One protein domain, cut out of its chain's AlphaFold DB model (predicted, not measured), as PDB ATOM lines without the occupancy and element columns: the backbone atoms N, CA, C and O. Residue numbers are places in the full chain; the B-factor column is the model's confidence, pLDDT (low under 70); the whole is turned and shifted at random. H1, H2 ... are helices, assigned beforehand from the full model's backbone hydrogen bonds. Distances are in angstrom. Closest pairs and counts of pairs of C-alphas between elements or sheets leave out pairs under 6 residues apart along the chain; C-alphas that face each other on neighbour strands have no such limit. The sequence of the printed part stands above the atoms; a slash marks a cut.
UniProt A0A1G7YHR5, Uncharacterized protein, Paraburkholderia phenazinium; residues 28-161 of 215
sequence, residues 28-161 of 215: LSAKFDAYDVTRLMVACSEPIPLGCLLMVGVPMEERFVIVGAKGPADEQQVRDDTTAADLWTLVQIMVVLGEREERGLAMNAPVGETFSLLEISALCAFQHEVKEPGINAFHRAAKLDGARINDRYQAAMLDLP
ATOM      1  N   LEU A  28     -20.947  -3.837 -26.456       80.88
ATOM      2  CA  LEU A  28     -20.647  -3.311 -25.120       80.88
ATOM      3  C   LEU A  28     -19.144  -3.335 -24.803       80.88
ATOM      4  O   LEU A  28     -18.661  -2.515 -24.020       80.88
ATOM      5  N   SER A  29     -18.399  -4.256 -25.417       82.94
ATOM      6  CA  SER A  29     -16.941  -4.355 -25.284       82.94
ATOM      7  C   SER A  29     -16.163  -3.556 -26.338       82.94
ATOM      8  O   SER A  29     -14.936  -3.437 -26.228       82.94
ATOM      9  N   ALA A  30     -16.856  -2.970 -27.320       84.25
ATOM     10  CA  ALA A  30     -16.242  -2.218 -28.401       84.25
ATOM     11  C   ALA A  30     -15.436  -1.013 -27.892       84.25
ATOM     12  O   ALA A  30     -15.730  -0.374 -26.877       84.25
ATOM     13  N   LYS A  31     -14.381  -0.706 -28.647       90.19
ATOM     14  CA  LYS A  31     -13.532   0.468 -28.458       90.19
ATOM     15  C   LYS A  31     -13.767   1.450 -29.597       90.19
ATOM     16  O   LYS A  31     -13.871   1.051 -30.762       90.19
ATOM     17  N   PHE A  32     -13.843   2.726 -29.249       92.56
ATOM     18  CA  PHE A  32     -14.147   3.819 -30.166       92.56
ATOM     19  C   PHE A  32     -12.941   4.732 -30.288       92.56
ATOM     20  O   PHE A  32     -12.378   5.111 -29.266       92.56
ATOM     21  N   ASP A  33     -12.526   5.061 -31.508       93.81
ATOM     22  CA  ASP A  33     -11.571   6.149 -31.712       93.81
ATOM     23  C   ASP A  33     -12.287   7.507 -31.684       93.81
ATOM     24  O   ASP A  33     -13.515   7.587 -31.615       93.81
ATOM     25  N   ALA A  34     -11.521   8.595 -31.718       93.12
ATOM     26  CA  ALA A  34     -12.077   9.941 -31.619       93.12
ATOM     27  C   ALA A  34     -13.075  10.279 -32.748       93.12
ATOM     28  O   ALA A  34     -14.040  11.009 -32.509       93.12
ATOM     29  N   TYR A  35     -12.906   9.713 -33.951       91.38
ATOM     30  CA  TYR A  35     -13.869   9.895 -35.041       91.38
ATOM     31  C   TYR A  35     -15.208   9.251 -34.680       91.38
ATOM     32  O   TYR A  35     -16.259   9.884 -34.803       91.38
ATOM     33  N   ASP A  36     -15.170   8.010 -34.200       92.06
ATOM     34  CA  ASP A  36     -16.377   7.270 -33.846       92.06
ATOM     35  C   ASP A  36     -17.094   7.892 -32.645       92.06
ATOM     36  O   ASP A  36     -18.318   8.009 -32.656       92.06
ATOM     37  N   VAL A  37     -16.338   8.366 -31.646       92.69
ATOM     38  CA  VAL A  37     -16.886   9.140 -30.521       92.69
ATOM     39  C   VAL A  37     -17.608  10.383 -31.034       92.69
ATOM     40  O   VAL A  37     -18.765  10.596 -30.680       92.69
ATOM     41  N   THR A  38     -16.984  11.161 -31.927       89.62
ATOM     42  CA  THR A  38     -17.628  12.354 -32.503       89.62
ATOM     43  C   THR A  38     -18.919  11.981 -33.235       89.62
ATOM     44  O   THR A  38     -19.951  12.618 -33.037       89.62
ATOM     45  N   ARG A  39     -18.890  10.925 -34.063       87.56
ATOM     46  CA  ARG A  39     -20.071  10.463 -34.808       87.56
ATOM     47  C   ARG A  39     -21.209  10.033 -33.892       87.56
ATOM     48  O   ARG A  39     -22.356  10.343 -34.212       87.56
ATOM     49  N   LEU A  40     -20.901   9.359 -32.783       88.75
ATOM     50  CA  LEU A  40     -21.887   8.957 -31.782       88.75
ATOM     51  C   LEU A  40     -22.488  10.154 -31.054       88.75
ATOM     52  O   LEU A  40     -23.706  10.221 -30.926       88.75
ATOM     53  N   MET A  41     -21.661  11.107 -30.619       84.12
ATOM     54  CA  MET A  41     -22.140  12.315 -29.940       84.12
ATOM     55  C   MET A  41     -23.060  13.142 -30.843       84.12
ATOM     56  O   MET A  41     -24.088  13.628 -30.389       84.12
ATOM     57  N   VAL A  42     -22.741  13.232 -32.137       80.50
ATOM     58  CA  VAL A  42     -23.592  13.886 -33.141       80.50
ATOM     59  C   VAL A  42     -24.918  13.144 -33.320       80.50
ATOM     60  O   VAL A  42     -25.980  13.761 -33.248       80.50
ATOM     61  N   ALA A  43     -24.877  11.818 -33.493       79.06
ATOM     62  CA  ALA A  43     -26.082  10.995 -33.620       79.06
ATOM     63  C   ALA A  43     -26.961  11.036 -32.358       79.06
ATOM     64  O   ALA A  43     -28.169  10.836 -32.445       79.06
ATOM     65  N   CYS A  44     -26.358  11.313 -31.197       76.88
ATOM     66  CA  CYS A  44     -27.036  11.385 -29.907       76.88
ATOM     67  C   CYS A  44     -27.206  12.816 -29.376       76.88
ATOM     68  O   CYS A  44     -27.380  12.999 -28.175       76.88
ATOM     69  N   SER A  45     -27.137  13.825 -30.244       71.62
ATOM     70  CA  SER A  45     -27.147  15.238 -29.839       71.62
ATOM     71  C   SER A  45     -28.517  15.747 -29.374       71.62
ATOM     72  O   SER A  45     -28.590  16.755 -28.671       71.62
ATOM     73  N   GLU A  46     -29.603  15.046 -29.711       70.31
ATOM     74  CA  GLU A  46     -30.930  15.348 -29.174       70.31
ATOM     75  C   GLU A  46     -31.074  14.893 -27.704       70.31
ATOM     76  O   GLU A  46     -30.463  13.902 -27.294       70.31
ATOM     77  N   PRO A  47     -31.924  15.550 -26.887       61.56
ATOM     78  CA  PRO A  47     -31.995  15.289 -25.445       61.56
ATOM     79  C   PRO A  47     -32.312  13.838 -25.052       61.56
ATOM     80  O   PRO A  47     -31.734  13.324 -24.095       61.56
ATOM     81  N   ILE A  48     -33.226  13.176 -25.773       61.75
ATOM     82  CA  ILE A  48     -33.598  11.777 -25.501       61.75
ATOM     83  C   ILE A  48     -32.417  10.849 -25.839       61.75
ATOM     84  O   ILE A  48     -31.947  10.152 -24.939       61.75
ATOM     85  N   PRO A  49     -31.862  10.887 -27.065       67.88
ATOM     86  CA  PRO A  49     -30.632  10.180 -27.410       67.88
ATOM     87  C   PRO A  49     -29.443  10.386 -26.467       67.88
ATOM     88  O   PRO A  49     -28.740   9.422 -26.156       67.88
ATOM     89  N   LEU A  50     -29.226  11.612 -25.984       71.12
ATOM     90  CA  LEU A  50     -28.150  11.925 -25.047       71.12
ATOM     91  C   LEU A  50     -28.338  11.185 -23.720       71.12
ATOM     92  O   LEU A  50     -27.395  10.582 -23.210       71.12
ATOM     93  N   GLY A  51     -29.562  11.180 -23.180       73.50
ATOM     94  CA  GLY A  51     -29.904  10.418 -21.977       73.50
ATOM     95  C   GLY A  51     -29.626   8.920 -22.133       73.50
ATOM     96  O   GLY A  51     -29.065   8.297 -21.231       73.50
ATOM     97  N   CYS A  52     -29.935   8.357 -23.302       78.00
ATOM     98  CA  CYS A  52     -29.648   6.959 -23.612       78.00
ATOM     99  C   CYS A  52     -28.130   6.686 -23.660       78.00
ATOM    100  O   CYS A  52     -27.655   5.732 -23.045       78.00
ATOM    101  N   LEU A  53     -27.346   7.559 -24.305       81.31
ATOM    102  CA  LEU A  53     -25.883   7.441 -24.379       81.31
ATOM    103  C   LEU A  53     -25.193   7.610 -23.013       81.31
ATOM    104  O   LEU A  53     -24.155   7.003 -22.763       81.31
ATOM    105  N   LEU A  54     -25.768   8.396 -22.100       84.94
ATOM    106  CA  LEU A  54     -25.254   8.534 -20.734       84.94
ATOM    107  C   LEU A  54     -25.406   7.246 -19.918       84.94
ATOM    108  O   LEU A  54     -24.571   6.967 -19.056       84.94
ATOM    109  N   MET A  55     -26.455   6.470 -20.189       84.94
ATOM    110  CA  MET A  55     -26.808   5.279 -19.416       84.94
ATOM    111  C   MET A  55     -26.359   3.976 -20.084       84.94
ATOM    112  O   MET A  55     -26.266   2.946 -19.408       84.94
ATOM    113  N   VAL A  56     -26.041   3.987 -21.382       81.31
ATOM    114  CA  VAL A  56     -25.599   2.786 -22.103       81.31
ATOM    115  C   VAL A  56     -24.319   2.214 -21.478       81.31
ATOM    116  O   VAL A  56     -23.350   2.923 -21.207       81.31
ATOM    117  N   GLY A  57     -24.323   0.911 -21.189       79.69
ATOM    118  CA  GLY A  57     -23.218   0.230 -20.502       79.69
ATOM    119  C   GLY A  57     -23.158   0.424 -18.978       79.69
ATOM    120  O   GLY A  57     -22.350  -0.237 -18.327       79.69
ATOM    121  N   VAL A  58     -24.015   1.266 -18.385       87.12
ATOM    122  CA  VAL A  58     -24.207   1.321 -16.925       87.12
ATOM    123  C   VAL A  58     -24.979   0.074 -16.471       87.12
ATOM    124  O   VAL A  58     -26.062  -0.168 -17.011       87.12
ATOM    125  N   PRO A  59     -24.485  -0.705 -15.486       87.56
ATOM    126  CA  PRO A  59     -25.209  -1.861 -14.951       87.56
ATOM    127  C   PRO A  59     -26.598  -1.475 -14.439       87.56
ATOM    128  O   PRO A  59     -26.756  -0.421 -13.827       87.56
ATOM    129  N   MET A  60     -27.602  -2.325 -14.662       88.44
ATOM    130  CA  MET A  60     -29.002  -2.009 -14.351       88.44
ATOM    131  C   MET A  60     -29.210  -1.644 -12.871       88.44
ATOM    132  O   MET A  60     -29.954  -0.722 -12.552       88.44
ATOM    133  N   GLU A  61     -28.495  -2.318 -11.975       88.81
ATOM    134  CA  GLU A  61     -28.518  -2.069 -10.534       88.81
ATOM    135  C   GLU A  61     -28.068  -0.639 -10.202       88.81
ATOM    136  O   GLU A  61     -28.686   0.036  -9.381       88.81
ATOM    137  N   GLU A  62     -27.039  -0.143 -10.891       89.44
ATOM    138  CA  GLU A  62     -26.563   1.236 -10.749       89.44
ATOM    139  C   GLU A  62     -27.575   2.231 -11.329       89.44
ATOM    140  O   GLU A  62     -27.759   3.320 -10.787       89.44
ATOM    141  N   ARG A  63     -28.308   1.854 -12.386       88.75
ATOM    142  CA  ARG A  63     -29.376   2.701 -12.944       88.75
ATOM    143  C   ARG A  63     -30.516   2.908 -11.956       88.75
ATOM    144  O   ARG A  63     -31.018   4.024 -11.852       88.75
ATOM    145  N   PHE A  64     -30.892   1.881 -11.194       90.81
ATOM    146  CA  PHE A  64     -31.898   2.023 -10.136       90.81
ATOM    147  C   PHE A  64     -31.469   3.031  -9.077       90.81
ATOM    148  O   PHE A  64     -32.283   3.846  -8.643       90.81
ATOM    149  N   VAL A  65     -30.186   3.014  -8.706       88.19
ATOM    150  CA  VAL A  65     -29.615   3.977  -7.759       88.19
ATOM    151  C   VAL A  65     -29.609   5.388  -8.351       88.19
ATOM    152  O   VAL A  65     -30.001   6.328  -7.663       88.19
ATOM    153  N   ILE A  66     -29.222   5.540  -9.622       86.62
ATOM    154  CA  ILE A  66     -29.182   6.833 -10.324       86.62
ATOM    155  C   ILE A  66     -30.581   7.458 -10.425       86.62
ATOM    156  O   ILE A  66     -30.733   8.641 -10.136       86.62
ATOM    157  N   VAL A  67     -31.591   6.671 -10.806       84.62
ATOM    158  CA  VAL A  67     -32.982   7.136 -10.980       84.62
ATOM    159  C   VAL A  67     -33.736   7.210  -9.643       84.62
ATOM    160  O   VAL A  67     -34.779   7.852  -9.538       84.62
ATOM    161  N   GLY A  68     -33.201   6.590  -8.586       86.75
ATOM    162  CA  GLY A  68     -33.808   6.580  -7.258       86.75
ATOM    163  C   GLY A  68     -35.068   5.718  -7.167       86.75
ATOM    164  O   GLY A  68     -36.002   6.102  -6.460       86.75
ATOM    165  N   ALA A  69     -35.101   4.577  -7.868       89.75
ATOM    166  CA  ALA A  69     -36.222   3.633  -7.860       89.75
ATOM    167  C   ALA A  69     -36.501   3.098  -6.441       89.75
ATOM    168  O   ALA A  69     -35.577   2.705  -5.724       89.75
ATOM    169  N   LYS A  70     -37.773   3.076  -6.011       90.56
ATOM    170  CA  LYS A  70     -38.180   2.685  -4.649       90.56
ATOM    171  C   LYS A  70     -39.037   1.424  -4.658       90.56
ATOM    172  O   LYS A  70     -40.185   1.416  -4.218       90.56
ATOM    173  N   GLY A  71     -38.420   0.325  -5.080       92.62
ATOM    174  CA  GLY A  71     -38.978  -1.021  -4.992       92.62
ATOM    175  C   GLY A  71     -39.365  -1.623  -6.344       92.62
ATOM    176  O   GLY A  71     -39.135  -1.014  -7.386       92.62
ATOM    177  N   PRO A  72     -39.973  -2.826  -6.343       93.69
ATOM    178  CA  PRO A  72     -40.051  -3.664  -7.542       93.69
ATOM    179  C   PRO A  72     -40.824  -3.056  -8.718       93.69
ATOM    180  O   PRO A  72     -40.493  -3.324  -9.867       93.69
ATOM    181  N   ALA A  73     -41.854  -2.248  -8.446       92.81
ATOM    182  CA  ALA A  73     -42.632  -1.593  -9.498       92.81
ATOM    183  C   ALA A  73     -41.819  -0.497 -10.207       92.81
ATOM    184  O   ALA A  73     -41.792  -0.456 -11.434       92.81
ATOM    185  N   ASP A  74     -41.108   0.333  -9.440       91.88
ATOM    186  CA  ASP A  74     -40.233   1.377  -9.980       91.88
ATOM    187  C   ASP A  74     -39.038   0.761 -10.720       91.88
ATOM    188  O   ASP A  74     -38.671   1.214 -11.798       91.88
ATOM    189  N   GLU A  75     -38.448  -0.307 -10.174       92.69
ATOM    190  CA  GLU A  75     -37.370  -1.046 -10.838       92.69
ATOM    191  C   GLU A  75     -37.826  -1.633 -12.179       92.69
ATOM    192  O   GLU A  75     -37.085  -1.561 -13.159       92.69
ATOM    193  N   GLN A  76     -39.043  -2.184 -12.251       91.44
ATOM    194  CA  GLN A  76     -39.593  -2.693 -13.507       91.44
ATOM    195  C   GLN A  76     -39.809  -1.567 -14.523       91.44
ATOM    196  O   GLN A  76     -39.423  -1.721 -15.678       91.44
ATOM    197  N   GLN A  77     -40.337  -0.421 -14.088       88.81
ATOM    198  CA  GLN A  77     -40.500   0.744 -14.956       88.81
ATOM    199  C   GLN A  77     -39.151   1.223 -15.516       88.81
ATOM    200  O   GLN A  77     -39.020   1.432 -16.719       88.81
ATOM    201  N   VAL A  78     -38.114   1.310 -14.674       87.69
ATOM    202  CA  VAL A  78     -36.758   1.672 -15.122       87.69
ATOM    203  C   VAL A  78     -36.203   0.646 -16.111       87.69
ATOM    204  O   VAL A  78     -35.566   1.033 -17.091       87.69
ATOM    205  N   ARG A  79     -36.438  -0.657 -15.906       88.06
ATOM    206  CA  ARG A  79     -36.032  -1.690 -16.875       88.06
ATOM    207  C   ARG A  79     -36.706  -1.473 -18.224       88.06
ATOM    208  O   ARG A  79     -36.013  -1.493 -19.239       88.06
ATOM    209  N   ASP A  80     -38.012  -1.248 -18.234       85.81
ATOM    210  CA  ASP A  80     -38.782  -1.101 -19.468       85.81
ATOM    211  C   ASP A  80     -38.350   0.158 -20.240       85.81
ATOM    212  O   ASP A  80     -38.018   0.074 -21.427       85.81
ATOM    213  N   ASP A  81     -38.237   1.295 -19.545       81.94
ATOM    214  CA  ASP A  81     -37.845   2.577 -20.142       81.94
ATOM    215  C   ASP A  81     -36.409   2.544 -20.674       81.94
ATOM    216  O   ASP A  81     -36.120   3.011 -21.781       81.94
ATOM    217  N   THR A  82     -35.490   1.960 -19.903       81.81
ATOM    218  CA  THR A  82     -34.076   1.947 -20.284       81.81
ATOM    219  C   THR A  82     -33.742   0.873 -21.316       81.81
ATOM    220  O   THR A  82     -32.799   1.061 -22.077       81.81
ATOM    221  N   THR A  83     -34.529  -0.202 -21.428       81.00
ATOM    222  CA  THR A  83     -34.325  -1.224 -22.470       81.00
ATOM    223  C   THR A  83     -34.596  -0.659 -23.862       81.00
ATOM    224  O   THR A  83     -33.806  -0.871 -24.781       81.00
ATOM    225  N   ALA A  84     -35.694   0.083 -24.042       73.69
ATOM    226  CA  ALA A  84     -36.000   0.709 -25.329       73.69
ATOM    227  C   ALA A  84     -34.930   1.747 -25.718       73.69
ATOM    228  O   ALA A  84     -34.484   1.786 -26.867       73.69
ATOM    229  N   ALA A  85     -34.483   2.536 -24.738       76.81
ATOM    230  CA  ALA A  85     -33.390   3.492 -24.875       76.81
ATOM    231  C   ALA A  85     -32.058   2.820 -25.261       76.81
ATOM    232  O   ALA A  85     -31.415   3.242 -26.223       76.81
ATOM    233  N   ASP A  86     -31.673   1.745 -24.565       80.88
ATOM    234  CA  ASP A  86     -30.459   0.977 -24.855       80.88
ATOM    235  C   ASP A  86     -30.494   0.404 -26.267       80.88
ATOM    236  O   ASP A  86     -29.514   0.524 -26.995       80.88
ATOM    237  N   LEU A  87     -31.617  -0.193 -26.681       80.69
ATOM    238  CA  LEU A  87     -31.761  -0.743 -28.029       80.69
ATOM    239  C   LEU A  87     -31.544   0.331 -29.093       80.69
ATOM    240  O   LEU A  87     -30.841   0.088 -30.074       80.69
ATOM    241  N   TRP A  88     -32.099   1.524 -28.889       81.56
ATOM    242  CA  TRP A  88     -31.891   2.638 -29.805       81.56
ATOM    243  C   TRP A  88     -30.417   3.073 -29.853       81.56
ATOM    244  O   TRP A  88     -29.852   3.208 -30.940       81.56
ATOM    245  N   THR A  89     -29.750   3.221 -28.703       83.50
ATOM    246  CA  THR A  89     -28.325   3.590 -28.663       83.50
ATOM    247  C   THR A  89     -27.431   2.506 -29.259       83.50
ATOM    248  O   THR A  89     -26.503   2.822 -30.001       83.50
ATOM    249  N   LEU A  90     -27.724   1.228 -29.008       85.00
ATOM    250  CA  LEU A  90     -27.019   0.098 -29.614       85.00
ATOM    251  C   LEU A  90     -27.143   0.118 -31.141       85.00
ATOM    252  O   LEU A  90     -26.155  -0.137 -31.825       85.00
ATOM    253  N   VAL A  91     -28.307   0.490 -31.685       83.75
ATOM    254  CA  VAL A  91     -28.480   0.687 -33.134       83.75
ATOM    255  C   VAL A  91     -27.564   1.798 -33.649       83.75
ATOM    256  O   VAL A  91     -26.877   1.588 -34.646       83.75
ATOM    257  N   GLN A  92     -27.481   2.944 -32.966       85.38
ATOM    258  CA  GLN A  92     -26.561   4.017 -33.375       85.38
ATOM    259  C   GLN A  92     -25.093   3.581 -33.305       85.38
ATOM    260  O   GLN A  92     -24.312   3.879 -34.208       85.38
ATOM    261  N   ILE A  93     -24.725   2.811 -32.279       87.62
ATOM    262  CA  ILE A  93     -23.390   2.217 -32.173       87.62
ATOM    263  C   ILE A  93     -23.110   1.292 -33.355       87.62
ATOM    264  O   ILE A  93     -22.066   1.424 -33.991       87.62
ATOM    265  N   MET A  94     -24.045   0.412 -33.704       84.75
ATOM    266  CA  MET A  94     -23.904  -0.459 -34.870       84.75
ATOM    267  C   MET A  94     -23.765   0.332 -36.176       84.75
ATOM    268  O   MET A  94     -22.959  -0.049 -37.020       84.75
ATOM    269  N   VAL A  95     -24.489   1.443 -36.341       84.06
ATOM    270  CA  VAL A  95     -24.347   2.323 -37.514       84.06
ATOM    271  C   VAL A  95     -22.936   2.905 -37.588       84.06
ATOM    272  O   VAL A  95     -22.302   2.829 -38.638       84.06
ATOM    273  N   VAL A  96     -22.406   3.434 -36.482       87.31
ATOM    274  CA  VAL A  96     -21.046   3.999 -36.444       87.31
ATOM    275  C   VAL A  96     -19.982   2.929 -36.705       87.31
ATOM    276  O   VAL A  96     -19.045   3.164 -37.471       87.31
ATOM    277  N   LEU A  97     -20.142   1.728 -36.140       84.25
ATOM    278  CA  LEU A  97     -19.252   0.597 -36.412       84.25
ATOM    279  C   LEU A  97     -19.344   0.131 -37.877       84.25
ATOM    280  O   LEU A  97     -18.318  -0.162 -38.486       84.25
ATOM    281  N   GLY A  98     -20.533   0.139 -38.480       80.50
ATOM    282  CA  GLY A  98     -20.710  -0.134 -39.907       80.50
ATOM    283  C   GLY A  98     -20.022   0.911 -40.791       80.50
ATOM    284  O   GLY A  98     -19.317   0.566 -41.735       80.50
ATOM    285  N   GLU A  99     -20.129   2.199 -40.453       81.06
ATOM    286  CA  GLU A  99     -19.416   3.272 -41.162       81.06
ATOM    287  C   GLU A  99     -17.891   3.153 -41.029       81.06
ATOM    288  O   GLU A  99     -17.147   3.515 -41.946       81.06
ATOM    289  N   ARG A 100     -17.398   2.631 -39.902       82.56
ATOM    290  CA  ARG A 100     -15.982   2.282 -39.726       82.56
ATOM    291  C   ARG A 100     -15.557   1.201 -40.726       82.56
ATOM    292  O   ARG A 100     -14.559   1.392 -41.428       82.56
ATOM    293  N   GLU A 101     -16.339   0.132 -40.866       79.62
ATOM    294  CA  GLU A 101     -16.091  -0.914 -41.870       79.62
ATOM    295  C   GLU A 101     -16.153  -0.369 -43.297       79.62
ATOM    296  O   GLU A 101     -15.276  -0.655 -44.119       79.62
ATOM    297  N   GLU A 102     -17.108   0.516 -43.588       76.56
ATOM    298  CA  GLU A 102     -17.166   1.211 -44.869       76.56
ATOM    299  C   GLU A 102     -15.907   2.056 -45.120       76.56
ATOM    300  O   GLU A 102     -15.438   2.127 -46.254       76.56
ATOM    301  N   ARG A 103     -15.274   2.648 -44.107       78.19
ATOM    302  CA  ARG A 103     -13.983   3.348 -44.270       78.19
ATOM    303  C   ARG A 103     -12.782   2.403 -44.427       78.19
ATOM    304  O   ARG A 103     -11.663   2.873 -44.653       78.19
ATOM    305  N   GLY A 104     -13.001   1.088 -44.370       74.25
ATOM    306  CA  GLY A 104     -11.974   0.054 -44.497       74.25
ATOM    307  C   GLY A 104     -11.239  -0.245 -43.191       74.25
ATOM    308  O   GLY A 104     -10.109  -0.728 -43.237       74.25
ATOM    309  N   LEU A 105     -11.846   0.072 -42.046       78.06
ATOM    310  CA  LEU A 105     -11.333  -0.246 -40.716       78.06
ATOM    311  C   LEU A 105     -12.190  -1.362 -40.111       78.06
ATOM    312  O   LEU A 105     -13.412  -1.278 -40.123       78.06
ATOM    313  N   ALA A 106     -11.567  -2.413 -39.581       72.75
ATOM    314  CA  ALA A 106     -12.323  -3.483 -38.934       72.75
ATOM    315  C   ALA A 106     -12.992  -2.981 -37.643       72.75
ATOM    316  O   ALA A 106     -12.440  -2.126 -36.945       72.75
ATOM    317  N   MET A 107     -14.133  -3.574 -37.275       69.44
ATOM    318  CA  MET A 107     -14.855  -3.252 -36.037       69.44
ATOM    319  C   MET A 107     -13.951  -3.272 -34.793       69.44
ATOM    320  O   MET A 107     -14.087  -2.419 -33.930       69.44
ATOM    321  N   ASN A 108     -12.967  -4.169 -34.719       68.88
ATOM    322  CA  ASN A 108     -12.061  -4.279 -33.566       68.88
ATOM    323  C   ASN A 108     -10.686  -3.624 -33.791       68.88
ATOM    324  O   ASN A 108      -9.740  -3.921 -33.064       68.88
ATOM    325  N   ALA A 109     -10.558  -2.753 -34.796       78.06
ATOM    326  CA  ALA A 109      -9.309  -2.077 -35.149       78.06
ATOM    327  C   ALA A 109      -9.472  -0.541 -35.206       78.06
ATOM    328  O   ALA A 109      -9.282   0.050 -36.274       78.06
ATOM    329  N   PRO A 110      -9.842   0.115 -34.086       83.25
ATOM    330  CA  PRO A 110      -9.867   1.576 -34.008       83.25
ATOM    331  C   PRO A 110      -8.466   2.170 -34.231       83.25
ATOM    332  O   PRO A 110      -7.453   1.506 -33.984       83.25
ATOM    333  N   VAL A 111      -8.399   3.423 -34.691       83.19
ATOM    334  CA  VAL A 111      -7.126   4.116 -34.950       83.19
ATOM    335  C   VAL A 111      -6.791   5.131 -33.859       83.19
ATOM    336  O   VAL A 111      -7.598   5.988 -33.522       83.19
ATOM    337  N   GLY A 112      -5.561   5.081 -33.348       87.56
ATOM    338  CA  GLY A 112      -5.100   6.009 -32.312       87.56
ATOM    339  C   GLY A 112      -5.643   5.680 -30.918       87.56
ATOM    340  O   GLY A 112      -5.810   4.513 -30.564       87.56
ATOM    341  N   GLU A 113      -5.855   6.720 -30.112       92.75
ATOM    342  CA  GLU A 113      -6.393   6.607 -28.752       92.75
ATOM    343  C   GLU A 113      -7.840   6.094 -28.779       92.75
ATOM    344  O   GLU A 113      -8.619   6.450 -29.664       92.75
ATOM    345  N   THR A 114      -8.210   5.279 -27.786       94.50
ATOM    346  CA  THR A 114      -9.537   4.652 -27.737       94.50
ATOM    347  C   THR A 114     -10.307   4.953 -26.458       94.50
ATOM    348  O   THR A 114      -9.729   5.154 -25.390       94.50
ATOM    349  N   PHE A 115     -11.632   4.917 -26.583       94.62
ATOM    350  CA  PHE A 115     -12.599   5.218 -25.539       94.62
ATOM    351  C   PHE A 115     -13.599   4.066 -25.411       94.62
ATOM    352  O   PHE A 115     -14.027   3.467 -26.400       94.62
ATOM    353  N   SER A 116     -13.949   3.724 -24.176       93.06
ATOM    354  CA  SER A 116     -15.061   2.827 -23.841       93.06
ATOM    355  C   SER A 116     -16.400   3.568 -23.802       93.06
ATOM    356  O   SER A 116     -16.425   4.786 -23.648       93.06
ATOM    357  N   LEU A 117     -17.522   2.838 -23.846       90.56
ATOM    358  CA  LEU A 117     -18.859   3.432 -23.686       90.56
ATOM    359  C   LEU A 117     -19.003   4.230 -22.383       90.56
ATOM    360  O   LEU A 117     -19.572   5.316 -22.392       90.56
ATOM    361  N   LEU A 118     -18.426   3.748 -21.279       92.12
ATOM    362  CA  LEU A 118     -18.457   4.469 -20.004       92.12
ATOM    363  C   LEU A 118     -17.617   5.756 -20.033       92.12
ATOM    364  O   LEU A 118     -18.016   6.765 -19.455       92.12
ATOM    365  N   GLU A 119     -16.479   5.755 -20.733       95.00
ATOM    366  CA  GLU A 119     -15.704   6.981 -20.956       95.00
ATOM    367  C   GLU A 119     -16.457   7.967 -21.856       95.00
ATOM    368  O   GLU A 119     -16.436   9.163 -21.578       95.00
ATOM    369  N   ILE A 120     -17.162   7.479 -22.882       93.19
ATOM    370  CA  ILE A 120     -18.021   8.301 -23.748       93.19
ATOM    371  C   ILE A 120     -19.178   8.901 -22.941       93.19
ATOM    372  O   ILE A 120     -19.445  10.090 -23.070       93.19
ATOM    373  N   SER A 121     -19.816   8.124 -22.059       91.31
ATOM    374  CA  SER A 121     -20.847   8.610 -21.130       91.31
ATOM    375  C   SER A 121     -20.315   9.752 -20.253       91.31
ATOM    376  O   SER A 121     -20.923  10.821 -20.185       91.31
ATOM    377  N   ALA A 122     -19.138   9.587 -19.640       93.00
ATOM    378  CA  ALA A 122     -18.519  10.636 -18.827       93.00
ATOM    379  C   ALA A 122     -18.119  11.877 -19.647       93.00
ATOM    380  O   ALA A 122     -18.282  13.005 -19.180       93.00
ATOM    381  N   LEU A 123     -17.634  11.682 -20.877       93.38
ATOM    382  CA  LEU A 123     -17.335  12.767 -21.810       93.38
ATOM    383  C   LEU A 123     -18.596  13.556 -22.183       93.38
ATOM    384  O   LEU A 123     -18.579  14.784 -22.142       93.38
ATOM    385  N   CYS A 124     -19.694  12.865 -22.497       90.00
ATOM    386  CA  CYS A 124     -20.980  13.483 -22.819       90.00
ATOM    387  C   CYS A 124     -21.512  14.282 -21.627       90.00
ATOM    388  O   CYS A 124     -21.887  15.443 -21.783       90.00
ATOM    389  N   ALA A 125     -21.482  13.704 -20.422       89.81
ATOM    390  CA  ALA A 125     -21.903  14.404 -19.212       89.81
ATOM    391  C   ALA A 125     -21.098  15.691 -18.988       89.81
ATOM    392  O   ALA A 125     -21.671  16.719 -18.631       89.81
ATOM    393  N   PHE A 126     -19.788  15.648 -19.238       91.69
ATOM    394  CA  PHE A 126     -18.916  16.812 -19.136       91.69
ATOM    395  C   PHE A 126     -19.222  17.876 -20.200       91.69
ATOM    396  O   PHE A 126     -19.436  19.033 -19.847       91.69
ATOM    397  N   GLN A 127     -19.278  17.504 -21.485       88.25
ATOM    398  CA  GLN A 127     -19.474  18.459 -22.586       88.25
ATOM    399  C   GLN A 127     -20.861  19.115 -22.583       88.25
ATOM    400  O   GLN A 127     -20.984  20.271 -22.977       88.25
ATOM    401  N   HIS A 128     -21.888  18.406 -22.110       86.62
ATOM    402  CA  HIS A 128     -23.256  18.922 -22.010       86.62
ATOM    403  C   HIS A 128     -23.594  19.504 -20.628       86.62
ATOM    404  O   HIS A 128     -24.756  19.799 -20.356       86.62
ATOM    405  N   GLU A 129     -22.601  19.654 -19.745       89.38
ATOM    406  CA  GLU A 129     -22.770  20.163 -18.379       89.38
ATOM    407  C   GLU A 129     -23.896  19.463 -17.593       89.38
ATOM    408  O   GLU A 129     -24.686  20.106 -16.899       89.38
ATOM    409  N   VAL A 130     -23.995  18.136 -17.690       85.94
ATOM    410  CA  VAL A 130     -25.052  17.362 -17.030       85.94
ATOM    411  C   VAL A 130     -24.881  17.434 -15.509       85.94
ATOM    412  O   VAL A 130     -23.949  16.880 -14.924       85.94
ATOM    413  N   LYS A 131     -25.819  18.109 -14.835       83.25
ATOM    414  CA  LYS A 131     -25.770  18.350 -13.376       83.25
ATOM    415  C   LYS A 131     -26.497  17.291 -12.550       83.25
ATOM    416  O   LYS A 131     -26.642  17.475 -11.345       83.25
ATOM    417  N   GLU A 132     -26.921  16.192 -13.170       86.88
ATOM    418  CA  GLU A 132     -27.662  15.122 -12.498       86.88
ATOM    419  C   GLU A 132     -26.799  14.470 -11.395       86.88
ATOM    420  O   GLU A 132     -25.747  13.889 -11.696       86.88
ATOM    421  N   PRO A 133     -27.175  14.575 -10.103       85.81
ATOM    422  CA  PRO A 133     -26.335  14.103  -9.005       85.81
ATOM    423  C   PRO A 133     -26.048  12.600  -9.045       85.81
ATOM    424  O   PRO A 133     -24.931  12.202  -8.701       85.81
ATOM    425  N   GLY A 134     -27.017  11.785  -9.479       86.88
ATOM    426  CA  GLY A 134     -26.865  10.331  -9.594       86.88
ATOM    427  C   GLY A 134     -25.791   9.938 -10.610       86.88
ATOM    428  O   GLY A 134     -24.874   9.188 -10.281       86.88
ATOM    429  N   ILE A 135     -25.838  10.531 -11.806       87.25
ATOM    430  CA  ILE A 135     -24.853  10.306 -12.878       87.25
ATOM    431  C   ILE A 135     -23.451  10.720 -12.414       87.25
ATOM    432  O   ILE A 135     -22.497   9.948 -12.508       87.25
ATOM    433  N   ASN A 136     -23.332  11.906 -11.812       86.69
ATOM    434  CA  ASN A 136     -22.055  12.402 -11.298       86.69
ATOM    435  C   ASN A 136     -21.493  11.531 -10.160       86.69
ATOM    436  O   ASN A 136     -20.277  11.366 -10.038       86.69
ATOM    437  N   ALA A 137     -22.353  10.976  -9.300       89.12
ATOM    438  CA  ALA A 137     -21.936  10.045  -8.256       89.12
ATOM    439  C   ALA A 137     -21.434   8.722  -8.845       89.12
ATOM    440  O   ALA A 137     -20.371   8.252  -8.432       89.12
ATOM    441  N   PHE A 138     -22.142   8.177  -9.837       92.06
ATOM    442  CA  PHE A 138     -21.734   6.976 -10.557       92.06
ATOM    443  C   PHE A 138     -20.373   7.159 -11.241       92.06
ATOM    444  O   PHE A 138     -19.461   6.368 -11.002       92.06
ATOM    445  N   HIS A 139     -20.175   8.235 -12.014       92.81
ATOM    446  CA  HIS A 139     -18.890   8.493 -12.679       92.81
ATOM    447  C   HIS A 139     -17.736   8.609 -11.681       92.81
ATOM    448  O   HIS A 139     -16.684   8.004 -11.891       92.81
ATOM    449  N   ARG A 140     -17.939   9.288 -10.542       91.12
ATOM    450  CA  ARG A 140     -16.933   9.333  -9.466       91.12
ATOM    451  C   ARG A 140     -16.619   7.946  -8.905       91.12
ATOM    452  O   ARG A 140     -15.444   7.626  -8.731       91.12
ATOM    453  N   ALA A 141     -17.635   7.125  -8.632       91.44
ATOM    454  CA  ALA A 141     -17.449   5.763  -8.126       91.44
ATOM    455  C   ALA A 141     -16.699   4.877  -9.138       91.44
ATOM    456  O   ALA A 141     -15.783   4.142  -8.765       91.44
ATOM    457  N   ALA A 142     -17.014   5.029 -10.425       90.62
ATOM    458  CA  ALA A 142     -16.355   4.358 -11.540       90.62
ATOM    459  C   ALA A 142     -14.971   4.943 -11.896       90.62
ATOM    460  O   ALA A 142     -14.314   4.444 -12.809       90.62
ATOM    461  N   LYS A 143     -14.495   5.973 -11.176       94.81
ATOM    462  CA  LYS A 143     -13.227   6.689 -11.430       94.81
ATOM    463  C   LYS A 143     -13.137   7.284 -12.842       94.81
ATOM    464  O   LYS A 143     -12.057   7.344 -13.433       94.81
ATOM    465  N   LEU A 144     -14.272   7.728 -13.367       94.94
ATOM    466  CA  LEU A 144     -14.389   8.405 -14.649       94.94
ATOM    467  C   LEU A 144     -14.305   9.915 -14.420       94.94
ATOM    468  O   LEU A 144     -15.148  10.506 -13.748       94.94
ATOM    469  N   ASP A 145     -13.260  10.529 -14.968       95.06
ATOM    470  CA  ASP A 145     -13.034  11.973 -14.916       95.06
ATOM    471  C   ASP A 145     -13.304  12.566 -16.299       95.06
ATOM    472  O   ASP A 145     -12.473  12.450 -17.205       95.06
ATOM    473  N   GLY A 146     -14.479  13.177 -16.460       93.62
ATOM    474  CA  GLY A 146     -14.921  13.743 -17.733       93.62
ATOM    475  C   GLY A 146     -13.989  14.829 -18.278       93.62
ATOM    476  O   GLY A 146     -13.769  14.869 -19.486       93.62
ATOM    477  N   ALA A 147     -13.362  15.638 -17.417       95.50
ATOM    478  CA  ALA A 147     -12.417  16.668 -17.852       95.50
ATOM    479  C   ALA A 147     -11.138  16.031 -18.411       95.50
ATOM    480  O   ALA A 147     -10.727  16.324 -19.533       95.50
ATOM    481  N   ARG A 148     -10.564  15.068 -17.677       97.12
ATOM    482  CA  ARG A 148      -9.378  14.328 -18.137       97.12
ATOM    483  C   ARG A 148      -9.651  13.530 -19.413       97.12
ATOM    484  O   ARG A 148      -8.778  13.401 -20.271       97.12
ATOM    485  N   ILE A 149     -10.839  12.936 -19.523       97.25
ATOM    486  CA  ILE A 149     -11.265  12.209 -20.724       97.25
ATOM    487  C   ILE A 149     -11.429  13.183 -21.894       97.25
ATOM    488  O   ILE A 149     -10.985  12.864 -22.994       97.25
ATOM    489  N   ASN A 150     -11.987  14.374 -21.667       96.50
ATOM    490  CA  ASN A 150     -12.098  15.404 -22.692       96.50
ATOM    491  C   ASN A 150     -10.725  15.854 -23.201       96.50
ATOM    492  O   ASN A 150     -10.541  15.927 -24.410       96.50
ATOM    493  N   ASP A 151      -9.741  16.065 -22.328       97.25
ATOM    494  CA  ASP A 151      -8.380  16.421 -22.757       97.25
ATOM    495  C   ASP A 151      -7.763  15.341 -23.662       97.25
ATOM    496  O   ASP A 151      -7.200  15.647 -24.716       97.25
ATOM    497  N   ARG A 152      -7.932  14.060 -23.296       97.19
ATOM    498  CA  ARG A 152      -7.517  12.918 -24.132       97.19
ATOM    499  C   ARG A 152      -8.244  12.902 -25.471       97.19
ATOM    500  O   ARG A 152      -7.615  12.682 -26.499       97.19
ATOM    501  N   TYR A 153      -9.552  13.136 -25.460       95.94
ATOM    502  CA  TYR A 153     -10.373  13.180 -26.664       95.94
ATOM    503  C   TYR A 153      -9.944  14.307 -27.609       95.94
ATOM    504  O   TYR A 153      -9.729  14.058 -28.793       95.94
ATOM    505  N   GLN A 154      -9.725  15.520 -27.099       93.81
ATOM    506  CA  GLN A 154      -9.269  16.654 -27.909       93.81
ATOM    507  C   GLN A 154      -7.879  16.405 -28.510       93.81
ATOM    508  O   GLN A 154      -7.662  16.677 -29.690       93.81
ATOM    509  N   ALA A 155      -6.949  15.830 -27.740       95.25
ATOM    510  CA  ALA A 155      -5.645  15.425 -28.266       95.25
ATOM    511  C   ALA A 155      -5.786  14.358 -29.368       95.25
ATOM    512  O   ALA A 155      -5.220  14.503 -30.451       95.25
ATOM    513  N   ALA A 156      -6.616  13.338 -29.141       94.62
ATOM    514  CA  ALA A 156      -6.864  12.276 -30.112       94.62
ATOM    515  C   ALA A 156      -7.477  12.802 -31.424       94.62
ATOM    516  O   ALA A 156      -7.103  12.342 -32.500       94.62
ATOM    517  N   MET A 157      -8.362  13.801 -31.355       92.06
ATOM    518  CA  MET A 157      -8.929  14.473 -32.532       92.06
ATOM    519  C   MET A 157      -7.853  15.152 -33.389       92.06
ATOM    520  O   MET A 157      -7.899  15.088 -34.622       92.06
ATOM    521  N   LEU A 158      -6.855  15.773 -32.752       90.62
ATOM    522  CA  LEU A 158      -5.721  16.392 -33.443       90.62
ATOM    523  C   LEU A 158      -4.792  15.359 -34.086       90.62
ATOM    524  O   LEU A 158      -4.182  15.662 -35.112       90.62
ATOM    525  N   ASP A 159      -4.731  14.145 -33.546       91.19
ATOM    526  CA  ASP A 159      -3.884  13.058 -34.045       91.19
ATOM    527  C   ASP A 159      -4.589  12.135 -35.051       91.19
ATOM    528  O   ASP A 159      -3.952  11.256 -35.638       91.19
ATOM    529  N   LEU A 160      -5.882  12.357 -35.322       88.75
ATOM    530  CA  LEU A 160      -6.626  11.568 -36.303       88.75
ATOM    531  C   LEU A 160      -5.926  11.566 -37.674       88.75
ATOM    532  O   LEU A 160      -5.393  12.601 -38.111       88.75
ATOM    533  N   PRO A 161      -5.957  10.440 -38.408       85.38
ATOM    534  CA  PRO A 161      -5.447  10.429 -39.766       85.38
ATOM    535  C   PRO A 161      -6.232  11.414 -40.645       85.38
ATOM    536  O   PRO A 161      -7.412  11.688 -40.434       85.38
TER     537      PRO A 161
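This is residues 28 to 161 of the 215 residues of an uncharacterized protein of Paraburkholderia phenazinium (UniProt A0A1G7YHR5). One long helix, H4, makes a spine along the domain's long axis, and the short helices H3, H2 and H1 cross it one after another from near its first residues toward its last. Beyond these three, away from H4, lie H5, H6 and H7: H5 packs on H2, H6 packs on H3, and H7 packs on H1 and H5. The printed part has 134 residues with seven named helices, H1 to H7 in chain order, and no named strand; the class is all helix. It is compact, with a radius of gyration of the C-alphas of 15.1 A, and elongated, spanning 49 by 28 by 24 A.

The hub is H4, residues 72 to 102, which touches three other helices. With its residues 82 to 89 alone it touches H2, residues 47 to 55, about perpendicular at 85 degrees; the closest C-alphas, of Cys 52 and Ala 85, are 5.3 A apart. With residues 92 to 100 alone it touches H1, residues 34 to 43, at a steep tilt of 54 degrees, opposite ways; the closest C-alphas are those of Asp 36 and Val 96, 6.3 A apart. With residues 75 to 79 alone it touches H3, residues 60 to 67, only just about perpendicular at 70.3 degrees; the closest C-alphas are those of Phe 64 and Glu 75, 6.3 A apart. H2 touches H5, residues 117 to 127, where the closest C-alphas, of Leu 54 and Ser 121, are 4.4 A apart. H3 touches H6, residues 133 to 141; the closest C-alphas, of Ile 66 and Gly 134, are 4.3 A apart. H7, residues 146 to 159, touches H5 about perpendicular at 81 degrees, with residues 146 to 150 alone; the closest C-alphas, of Leu 123 and Gly 146, are 4.8 A apart. With residues 153 to 157 alone H7 touches H1, the C-alphas of Ala 34 and Met 157 being closest at 5.6 A. H4 is apart from H5, H6 and H7. In H1 to H7 every O i to N i+4 pair is within hydrogen-bond range.

H4 runs 44.1 A from C-alpha 72 at (-40.051, -3.664, -7.542) to C-alpha 102 at (-17.166, 1.211, -44.869). H7 is 19.7 A long and ends at C-alpha 159, (-3.884, 13.058, -34.045). H5 is 15.1 A long and H1 14.2 A.

The C-alphas farthest apart, of Gly 71 and Pro 161, are 49.6 A apart. The printed part has no cut. The link from H4 to H5, residues 103 to 116, is long; the other links are tight. The mean pLDDT of the printed part is 86.4, and residues 47 to 49 and 107 to 108 are under 70.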